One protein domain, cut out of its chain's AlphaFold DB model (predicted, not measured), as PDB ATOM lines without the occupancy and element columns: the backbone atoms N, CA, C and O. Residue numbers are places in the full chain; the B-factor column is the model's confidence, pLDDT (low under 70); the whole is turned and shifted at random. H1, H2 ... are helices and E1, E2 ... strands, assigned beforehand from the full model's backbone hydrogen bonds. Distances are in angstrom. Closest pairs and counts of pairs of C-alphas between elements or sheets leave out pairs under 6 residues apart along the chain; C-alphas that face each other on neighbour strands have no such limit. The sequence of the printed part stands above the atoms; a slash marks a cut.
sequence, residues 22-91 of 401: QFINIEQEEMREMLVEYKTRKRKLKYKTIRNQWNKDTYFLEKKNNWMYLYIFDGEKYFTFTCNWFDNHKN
ATOM      1  N   GLN A  22      22.965 -29.170 -33.702       91.06
ATOM      2  CA  GLN A  22      23.089 -27.970 -34.516       91.06
ATOM      3  C   GLN A  22      21.711 -27.598 -35.068       91.06
ATOM      4  O   GLN A  22      21.066 -28.412 -35.729       91.06
ATOM      5  N   PHE A  23      21.248 -26.388 -34.762       87.06
ATOM      6  CA  PHE A  23      19.988 -25.862 -35.280       87.06
ATOM      7  C   PHE A  23      20.230 -25.154 -36.607       87.06
ATOM      8  O   PHE A  23      21.026 -24.219 -36.663       87.06
ATOM      9  N   ILE A  24      19.528 -25.594 -37.646       89.12
ATOM     10  CA  ILE A  24      19.646 -25.058 -39.002       89.12
ATOM     11  C   ILE A  24      18.243 -24.707 -39.477       89.12
ATOM     12  O   ILE A  24      17.353 -25.554 -39.447       89.12
ATOM     13  N   ASN A  25      18.027 -23.461 -39.885       87.62
ATOM     14  CA  ASN A  25      16.772 -23.064 -40.510       87.62
ATOM     15  C   ASN A  25      16.901 -23.234 -42.022       87.62
ATOM     16  O   ASN A  25      17.903 -22.801 -42.587       87.62
ATOM     17  N   ILE A  26      15.901 -23.836 -42.654       90.31
ATOM     18  CA  ILE A  26      15.895 -24.121 -44.092       90.31
ATOM     19  C   ILE A  26      14.586 -23.660 -44.731       90.31
ATOM     20  O   ILE A  26      13.574 -23.481 -44.044       90.31
ATOM     21  N   GLU A  27      14.600 -23.449 -46.047       88.94
ATOM     22  CA  GLU A  27      13.391 -23.099 -46.801       88.94
ATOM     23  C   GLU A  27      12.425 -24.292 -46.925       88.94
ATOM     24  O   GLU A  27      12.760 -25.440 -46.620       88.94
ATOM     25  N   GLN A  28      11.181 -24.019 -47.331       87.62
ATOM     26  CA  GLN A  28      10.146 -25.054 -47.467       87.62
ATOM     27  C   GLN A  28      10.512 -26.131 -48.486       87.62
ATOM     28  O   GLN A  28      10.280 -27.306 -48.215       87.62
ATOM     29  N   GLU A  29      11.105 -25.744 -49.615       85.75
ATOM     30  CA  GLU A  29      11.460 -26.690 -50.674       85.75
ATOM     31  C   GLU A  29      12.596 -27.624 -50.240       85.75
ATOM     32  O   GLU A  29      12.469 -28.839 -50.345       85.75
ATOM     33  N   GLU A  30      13.635 -27.084 -49.600       90.00
ATOM     34  CA  GLU A  30      14.720 -27.888 -49.023       90.00
ATOM     35  C   GLU A  30      14.184 -28.861 -47.956       90.00
ATOM     36  O   GLU A  30      14.542 -30.037 -47.932       90.00
ATOM     37  N   MET A  31      13.247 -28.412 -47.107       93.25
ATOM     38  CA  MET A  31      12.587 -29.301 -46.146       93.25
ATOM     39  C   MET A  31      11.782 -30.406 -46.850       93.25
ATOM     40  O   MET A  31      11.823 -31.549 -46.396       93.25
ATOM     41  N   ARG A  32      11.066 -30.108 -47.944       89.94
ATOM     42  CA  ARG A  32      10.336 -31.123 -48.729       89.94
ATOM     43  C   ARG A  32      11.281 -32.171 -49.297       89.94
ATOM     44  O   ARG A  32      11.053 -33.359 -49.076       89.94
ATOM     45  N   GLU A  33      12.348 -31.743 -49.963       91.12
ATOM     46  CA  GLU A  33      13.350 -32.637 -50.548       91.12
ATOM     47  C   GLU A  33      13.955 -33.562 -49.483       91.12
ATOM     48  O   GLU A  33      13.982 -34.787 -49.650       91.12
ATOM     49  N   MET A  34      14.336 -32.999 -48.330       93.31
ATOM     50  CA  MET A  34      14.821 -33.780 -47.194       93.31
ATOM     51  C   MET A  34      13.764 -34.767 -46.692       93.31
ATOM     52  O   MET A  34      14.069 -35.930 -46.437       93.31
ATOM     53  N   LEU A  35      12.502 -34.366 -46.545       91.94
ATOM     54  CA  LEU A  35      11.463 -35.281 -46.070       91.94
ATOM     55  C   LEU A  35      11.215 -36.435 -47.036       91.94
ATOM     56  O   LEU A  35      11.062 -37.565 -46.573       91.94
ATOM     57  N   VAL A  36      11.205 -36.181 -48.345       90.31
ATOM     58  CA  VAL A  36      11.063 -37.224 -49.369       90.31
ATOM     59  C   VAL A  36      12.218 -38.219 -49.273       90.31
ATOM     60  O   VAL A  36      11.987 -39.431 -49.196       90.31
ATOM     61  N   GLU A  37      13.457 -37.729 -49.191       91.00
ATOM     62  CA  GLU A  37      14.630 -38.591 -49.042       91.00
ATOM     63  C   GLU A  37      14.538 -39.445 -47.766       91.00
ATOM     64  O   GLU A  37      14.704 -40.669 -47.802       91.00
ATOM     65  N   TYR A  38      14.241 -38.815 -46.631       91.38
ATOM     66  CA  TYR A  38      14.257 -39.466 -45.325       91.38
ATOM     67  C   TYR A  38      13.081 -40.428 -45.129       91.38
ATOM     68  O   TYR A  38      13.276 -41.501 -44.557       91.38
ATOM     69  N   LYS A  39      11.882 -40.104 -45.635       89.94
ATOM     70  CA  LYS A  39      10.733 -41.027 -45.665       89.94
ATOM     71  C   LYS A  39      11.057 -42.286 -46.479       89.94
ATOM     72  O   LYS A  39      10.638 -43.372 -46.088       89.94
ATOM     73  N   THR A  40      11.820 -42.145 -47.562       88.69
ATOM     74  CA  THR A  40      12.163 -43.253 -48.467       88.69
ATOM     75  C   THR A  40      13.296 -44.125 -47.926       88.69
ATOM     76  O   THR A  40      13.262 -45.346 -48.061       88.69
ATOM     77  N   ARG A  41      14.324 -43.512 -47.326       88.50
ATOM     78  CA  ARG A  41      15.591 -44.195 -47.006       88.50
ATOM     79  C   ARG A  41      15.801 -44.491 -45.528       88.50
ATOM     80  O   ARG A  41      16.676 -45.288 -45.199       88.50
ATOM     81  N   LYS A  42      15.059 -43.841 -44.631       90.81
ATOM     82  CA  LYS A  42      15.327 -43.885 -43.188       90.81
ATOM     83  C   LYS A  42      14.109 -44.327 -42.388       90.81
ATOM     84  O   LYS A  42      12.957 -44.179 -42.784       90.81
ATOM     85  N   ARG A  43      14.364 -44.856 -41.192       93.25
ATOM     86  CA  ARG A  43      13.333 -45.290 -40.248       93.25
ATOM     87  C   ARG A  43      12.899 -44.134 -39.345       93.25
ATOM     88  O   ARG A  43      13.702 -43.613 -38.568       93.25
ATOM     89  N   LYS A  44      11.607 -43.797 -39.365       95.00
ATOM     90  CA  LYS A  44      11.013 -42.824 -38.432       95.00
ATOM     91  C   LYS A  44      10.985 -43.389 -37.010       95.00
ATOM     92  O   LYS A  44      10.491 -44.492 -36.776       95.00
ATOM     93  N   LEU A  45      11.497 -42.630 -36.048       94.50
ATOM     94  CA  LEU A  45      11.458 -42.981 -34.631       94.50
ATOM     95  C   LEU A  45      10.139 -42.556 -33.980       94.50
ATOM     96  O   LEU A  45       9.505 -41.583 -34.384       94.50
ATOM     97  N   LYS A  46       9.756 -43.263 -32.911       91.31
ATOM     98  CA  LYS A  46       8.587 -42.916 -32.082       91.31
ATOM     99  C   LYS A  46       8.900 -41.849 -31.032       91.31
ATOM    100  O   LYS A  46       8.018 -41.081 -30.659       91.31
ATOM    101  N   TYR A  47      10.143 -41.788 -30.556       90.25
ATOM    102  CA  TYR A  47      10.566 -40.850 -29.520       90.25
ATOM    103  C   TYR A  47      11.890 -40.202 -29.897       90.25
ATOM    104  O   TYR A  47      12.878 -40.890 -30.138       90.25
ATOM    105  N   LYS A  48      11.945 -38.870 -29.872       92.56
ATOM    106  CA  LYS A  48      13.181 -38.154 -30.209       92.56
ATOM    107  C   LYS A  48      14.252 -38.202 -29.126       92.56
ATOM    108  O   LYS A  48      15.424 -38.014 -29.417       92.56
ATOM    109  N   THR A  49      13.891 -38.415 -27.865       91.38
ATOM    110  CA  THR A  49      14.828 -38.248 -26.743       91.38
ATOM    111  C   THR A  49      15.584 -39.515 -26.366       91.38
ATOM    112  O   THR A  49      16.526 -39.406 -25.594       91.38
ATOM    113  N   ILE A  50      15.224 -40.698 -26.868       91.25
ATOM    114  CA  ILE A  50      15.834 -41.966 -26.438       91.25
ATOM    115  C   ILE A  50      17.128 -42.220 -27.223       91.25
ATOM    116  O   ILE A  50      17.071 -42.588 -28.393       91.25
ATOM    117  N   ARG A  51      18.299 -42.062 -26.587       91.50
ATOM    118  CA  ARG A  51      19.597 -42.029 -27.291       91.50
ATOM    119  C   ARG A  51      19.912 -43.298 -28.083       91.50
ATOM    120  O   ARG A  51      20.353 -43.202 -29.218       91.50
ATOM    121  N   ASN A  52      19.660 -44.472 -27.509       90.50
ATOM    122  CA  ASN A  52      20.003 -45.755 -28.136       90.50
ATOM    123  C   ASN A  52      19.142 -46.111 -29.364       90.50
ATOM    124  O   ASN A  52      19.420 -47.106 -30.026       90.50
ATOM    125  N   GLN A  53      18.104 -45.327 -29.668       90.81
ATOM    126  CA  GLN A  53      17.297 -45.501 -30.876       90.81
ATOM    127  C   GLN A  53      17.885 -44.770 -32.084       90.81
ATOM    128  O   GLN A  53      17.484 -45.071 -33.208       90.81
ATOM    129  N   TRP A  54      18.814 -43.836 -31.858       93.75
ATOM    130  CA  TRP A  54      19.395 -43.002 -32.899       93.75
ATOM    131  C   TRP A  54      20.607 -43.658 -33.550       93.75
ATOM    132  O   TRP A  54      21.561 -44.053 -32.886       93.75
ATOM    133  N   ASN A  55      20.561 -43.718 -34.873       92.81
ATOM    134  CA  ASN A  55      21.668 -44.039 -35.762       92.81
ATOM    135  C   ASN A  55      21.499 -43.260 -37.085       92.81
ATOM    136  O   ASN A  55      20.504 -42.552 -37.270       92.81
ATOM    137  N   LYS A  56      22.463 -43.389 -38.004       92.75
ATOM    138  CA  LYS A  56      22.486 -42.653 -39.283       92.75
ATOM    139  C   LYS A  56      21.263 -42.890 -40.187       92.75
ATOM    140  O   LYS A  56      20.932 -42.043 -41.019       92.75
ATOM    141  N   ASP A  57      20.571 -44.007 -39.975       93.75
ATOM    142  CA  ASP A  57      19.425 -44.476 -40.759       93.75
ATOM    143  C   ASP A  57      18.092 -44.161 -40.064       93.75
ATOM    144  O   ASP A  57      17.049 -44.721 -40.403       93.75
ATOM    145  N   THR A  58      18.102 -43.276 -39.065       95.31
ATOM    146  CA  THR A  58      16.904 -42.885 -38.316       95.31
ATOM    147  C   THR A  58      16.660 -41.390 -38.358       95.31
ATOM    148  O   THR A  58      17.582 -40.589 -38.507       95.31
ATOM    149  N   TYR A  59      15.395 -41.016 -38.205       96.69
ATOM    150  CA  TYR A  59      14.991 -39.624 -38.070       96.69
ATOM    151  C   TYR A  59      13.771 -39.487 -37.172       96.69
ATOM    152  O   TYR A  59      13.045 -40.451 -36.913       96.69
ATOM    153  N   PHE A  60      13.519 -38.268 -36.714       96.06
ATOM    154  CA  PHE A  60      12.280 -37.912 -36.041       96.06
ATOM    155  C   PHE A  60      11.734 -36.624 -36.639       96.06
ATOM    156  O   PHE A  60      12.489 -35.698 -36.914       96.06
ATOM    157  N   LEU A  61      10.418 -36.562 -36.799       93.88
ATOM    158  CA  LEU A  61       9.725 -35.381 -37.291       93.88
ATOM    159  C   LEU A  61       8.756 -34.900 -36.219       93.88
ATOM    160  O   LEU A  61       7.964 -35.684 -35.697       93.88
ATOM    161  N   GLU A  62       8.837 -33.619 -35.879       92.62
ATOM    162  CA  GLU A  62       7.943 -32.981 -34.919       92.62
ATOM    163  C   GLU A  62       7.316 -31.739 -35.535       92.62
ATOM    164  O   GLU A  62       8.014 -30.868 -36.054       92.62
ATOM    165  N   LYS A  63       6.004 -31.606 -35.371       88.06
ATOM    166  CA  LYS A  63       5.285 -30.374 -35.668       88.06
ATOM    167  C   LYS A  63       4.991 -29.625 -34.375       88.06
ATOM    168  O   LYS A  63       4.403 -30.174 -33.442       88.06
ATOM    169  N   LYS A  64       5.376 -28.352 -34.315       82.31
ATOM    170  CA  LYS A  64       4.996 -27.434 -33.232       82.31
ATOM    171  C   LYS A  64       4.447 -26.151 -33.828       82.31
ATOM    172  O   LYS A  64       5.197 -25.297 -34.294       82.31
ATOM    173  N   ASN A  65       3.131 -25.982 -33.741       82.44
ATOM    174  CA  ASN A  65       2.419 -24.880 -34.392       82.44
ATOM    175  C   ASN A  65       2.724 -24.875 -35.908       82.44
ATOM    176  O   ASN A  65       2.588 -25.904 -36.570       82.44
ATOM    177  N   ASN A  66       3.188 -23.740 -36.435       81.56
ATOM    178  CA  ASN A  66       3.526 -23.544 -37.847       81.56
ATOM    179  C   ASN A  66       4.964 -23.964 -38.193       81.56
ATOM    180  O   ASN A  66       5.424 -23.703 -39.297       81.56
ATOM    181  N   TRP A  67       5.687 -24.581 -37.255       85.38
ATOM    182  CA  TRP A  67       7.069 -25.004 -37.447       85.38
ATOM    183  C   TRP A  67       7.175 -26.520 -37.489       85.38
ATOM    184  O   TRP A  67       6.559 -27.232 -36.688       85.38
ATOM    185  N   MET A  68       7.993 -26.987 -38.416       91.06
ATOM    186  CA  MET A  68       8.399 -28.365 -38.583       91.06
ATOM    187  C   MET A  68       9.855 -28.503 -38.145       91.06
ATOM    188  O   MET A  68      10.678 -27.639 -38.441       91.06
ATOM    189  N   TYR A  69      10.142 -29.569 -37.404       94.19
ATOM    190  CA  TYR A  69      11.465 -29.887 -36.886       94.19
ATOM    191  C   TYR A  69      11.841 -31.290 -37.346       94.19
ATOM    192  O   TYR A  69      11.252 -32.271 -36.877       94.19
ATOM    193  N   LEU A  70      12.819 -31.377 -38.241       95.44
ATOM    194  CA  LEU A  70      13.413 -32.627 -38.684       95.44
ATOM    195  C   LEU A  70      14.699 -32.862 -37.889       95.44
ATOM    196  O   LEU A  70      15.679 -32.129 -38.003       95.44
ATOM    197  N   TYR A  71      14.666 -33.887 -37.049       96.38
ATOM    198  CA  TYR A  71      15.778 -34.288 -36.201       96.38
ATOM    199  C   TYR A  71      16.508 -35.451 -36.856       96.38
ATOM    200  O   TYR A  71      15.889 -36.476 -37.171       96.38
ATOM    201  N   ILE A  72      17.819 -35.305 -37.021       95.88
ATOM    202  CA  ILE A  72      18.664 -36.316 -37.653       95.88
ATOM    203  C   ILE A  72      19.946 -36.527 -36.849       95.88
ATOM    204  O   ILE A  72      20.392 -35.658 -36.096       95.88
ATOM    205  N   PHE A  73      20.542 -37.697 -37.035       94.56
ATOM    206  CA  PHE A  73      21.896 -38.012 -36.606       94.56
ATOM    207  C   PHE A  73      22.649 -38.510 -37.837       94.56
ATOM    208  O   PHE A  73      22.136 -39.384 -38.532       94.56
ATOM    209  N   ASP A  74      23.817 -37.952 -38.144       91.00
ATOM    210  CA  ASP A  74      24.596 -38.342 -39.333       91.00
ATOM    211  C   ASP A  74      25.576 -39.503 -39.065       91.00
ATOM    212  O   ASP A  74      26.129 -40.078 -39.998       91.00
ATOM    213  N   GLY A  75      25.742 -39.896 -37.799       89.25
ATOM    214  CA  GLY A  75      26.759 -40.849 -37.348       89.25
ATOM    215  C   GLY A  75      27.734 -40.241 -36.341       89.25
ATOM    216  O   GLY A  75      28.304 -40.973 -35.533       89.25
ATOM    217  N   GLU A  76      27.850 -38.913 -36.322       91.62
ATOM    218  CA  GLU A  76      28.749 -38.164 -35.444       91.62
ATOM    219  C   GLU A  76      28.020 -37.064 -34.665       91.62
ATOM    220  O   GLU A  76      28.246 -36.887 -33.465       91.62
ATOM    221  N   LYS A  77      27.123 -36.329 -35.326       94.06
ATOM    222  CA  LYS A  77      26.459 -35.133 -34.808       94.06
ATOM    223  C   LYS A  77      24.948 -35.214 -34.945       94.06
ATOM    224  O   LYS A  77      24.389 -35.837 -35.846       94.06
ATOM    225  N   TYR A  78      24.282 -34.533 -34.019       94.50
ATOM    226  CA  TYR A  78      22.846 -34.313 -34.058       94.50
ATOM    227  C   TYR A  78      22.540 -33.003 -34.783       94.50
ATOM    228  O   TYR A  78      23.170 -31.979 -34.514       94.50
ATOM    229  N   PHE A  79      21.520 -33.008 -35.634       95.31
ATOM    230  CA  PHE A  79      21.020 -31.805 -36.295       95.31
ATOM    231  C   PHE A  79      19.520 -31.671 -36.081       95.31
ATOM    232  O   PHE A  79      18.785 -32.661 -36.084       95.31
ATOM    233  N   THR A  80      19.078 -30.431 -35.918       94.94
ATOM    234  CA  THR A  80      17.668 -30.060 -35.934       94.94
ATOM    235  C   THR A  80      17.458 -29.069 -37.069       94.94
ATOM    236  O   THR A  80      17.787 -27.891 -36.932       94.94
ATOM    237  N   PHE A  81      16.894 -29.546 -38.173       93.94
ATOM    238  CA  PHE A  81      16.452 -28.693 -39.269       93.94
ATOM    239  C   PHE A  81      15.074 -28.140 -38.945       93.94
ATOM    240  O   PHE A  81      14.181 -28.884 -38.529       93.94
ATOM    241  N   THR A  82      14.899 -26.838 -39.109       92.38
ATOM    242  CA  THR A  82      13.645 -26.153 -38.820       92.38
ATOM    243  C   THR A  82      13.134 -25.446 -40.051       92.38
ATOM    244  O   THR A  82      13.904 -24.848 -40.790       92.38
ATOM    245  N   CYS A  83      11.824 -25.500 -40.248       91.06
ATOM    246  CA  CYS A  83      11.154 -24.778 -41.316       91.06
ATOM    247  C   CYS A  83       9.753 -24.383 -40.850       91.06
ATOM    248  O   CYS A  83       9.008 -25.182 -40.275       91.06
ATOM    249  N   ASN A  84       9.384 -23.132 -41.073       86.31
ATOM    250  CA  ASN A  84       8.018 -22.665 -41.040       86.31
ATOM    251  C   ASN A  84       7.310 -23.174 -42.297       86.31
ATOM    252  O   ASN A  84       7.437 -22.601 -43.379       86.31
ATOM    253  N   TRP A  85       6.561 -24.263 -42.145       80.06
ATOM    254  CA  TRP A  85       5.846 -24.909 -43.248       80.06
ATOM    255  C   TRP A  85       4.692 -24.053 -43.787       80.06
ATOM    256  O   TRP A  85       4.140 -24.351 -44.835       80.06
ATOM    257  N   PHE A  86       4.315 -22.996 -43.061       72.62
ATOM    258  CA  PHE A  86       3.187 -22.133 -43.392       72.62
ATOM    259  C   PHE A  86       3.591 -20.859 -44.146       72.62
ATOM    260  O   PHE A  86       2.837 -20.377 -44.984       72.62
ATOM    261  N   ASP A  87       4.753 -20.288 -43.822       72.44
ATOM    262  CA  ASP A  87       5.193 -18.973 -44.295       72.44
ATOM    263  C   ASP A  87       6.699 -18.989 -44.587       72.44
ATOM    264  O   ASP A  87       7.516 -18.927 -43.662       72.44
ATOM    265  N   ASN A  88       7.066 -19.071 -45.871       73.62
ATOM    266  CA  ASN A  88       8.464 -19.204 -46.280       73.62
ATOM    267  C   ASN A  88       9.295 -17.941 -45.988       73.62
ATOM    268  O   ASN A  88      10.505 -18.032 -45.781       73.62
ATOM    269  N   HIS A  89       8.666 -16.764 -45.866       69.81
ATOM    270  CA  HIS A  89       9.379 -15.543 -45.477       69.81
ATOM    271  C   HIS A  89       9.935 -15.633 -44.054       69.81
ATOM    272  O   HIS A  89      10.959 -15.024 -43.766       69.81
ATOM    273  N   LYS A  90       9.316 -16.430 -43.172       70.75
ATOM    274  CA  LYS A  90       9.846 -16.692 -41.824       70.75
ATOM    275  C   LYS A  90      11.058 -17.631 -41.813       70.75
ATOM    276  O   LYS A  90      11.710 -17.738 -40.774       70.75
ATOM    277  N   ASN A  91      11.351 -18.311 -42.923       77.00
ATOM    278  CA  ASN A  91      12.508 -19.207 -43.059       77.00
ATOM    279  C   ASN A  91      13.758 -18.460 -43.509       77.00
ATOM    280  O   ASN A  91      14.859 -18.721 -43.028       77.00
TER     281      ASN A  91
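What this domain is: This is residues 22 to 91 of the 401 residues of an uncharacterized protein of Methanobrevibacter sp (UniProt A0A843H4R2). One twisted sheet of four strands makes a slab, and a single helix, H1, lies slantwise over one face of it. A long link, residues 42 to 57, loops from the end of H1 to the start of the edge strand E2. The printed part has 70 residues, with the named elements E1, H1, E2, E3 and E4 along the chain, in a mixed class of helices and strands. The sheet is mixed, in the order E1, E4, E3, E2. The whole is compact, with a radius of gyration of the C-alphas of 11.8 A, yet elongated, spanning 36 by 22 by 21 A.

Where its parts are: E1, residues 22 to 25, begins at C-alpha 22 (23.089, -27.970, -34.516). H1, residues 28 to 41, is 19.9 A long. E2, residues 58 to 64, is 20.2 A long, E3, residues 67 to 73, 19.7 A, and E4, residues 78 to 84, 20.1 A, ending at C-alpha 84 (8.018, -22.665, -41.040).

How they stand to each other: E1 and E4 are parallel at 20 degrees, with N 24 and O 80 3.0 A apart, within hydrogen-bond range. E2, E3 and E4 form a meander, each strand the antiparallel neighbour of the one before. In the hairpin E2 and E3, N 62 and O 69 are 2.9 A apart; in the hairpin E3 and E4, N 70 and O 81 are 2.9 A apart. E1, H1 and E2 are a split strand-helix-strand unit, two strands running the same way with E4 and E3 between them; its crossover is right-handed. The two layers are the sheet and H1, on one face at a height over the sheet of 9.7 A. H1 is over E4, E3 and E2, at 38 degrees to E2 on the local plane. The closest C-alphas of H1 and E4 are those of Gln 28 and Cys 83, 6.2 A apart. In H1, every O i to N i+4 pair is within hydrogen-bond range.

The domain as a whole: The two C-alphas farthest apart, those of Asn 52 and His 89, are 36.4 A apart. The printed part has no cut. The link from H1 to E2 is long, and the others are tight. Mean pLDDT of the printed part is 89.5; residue 89 is under 70.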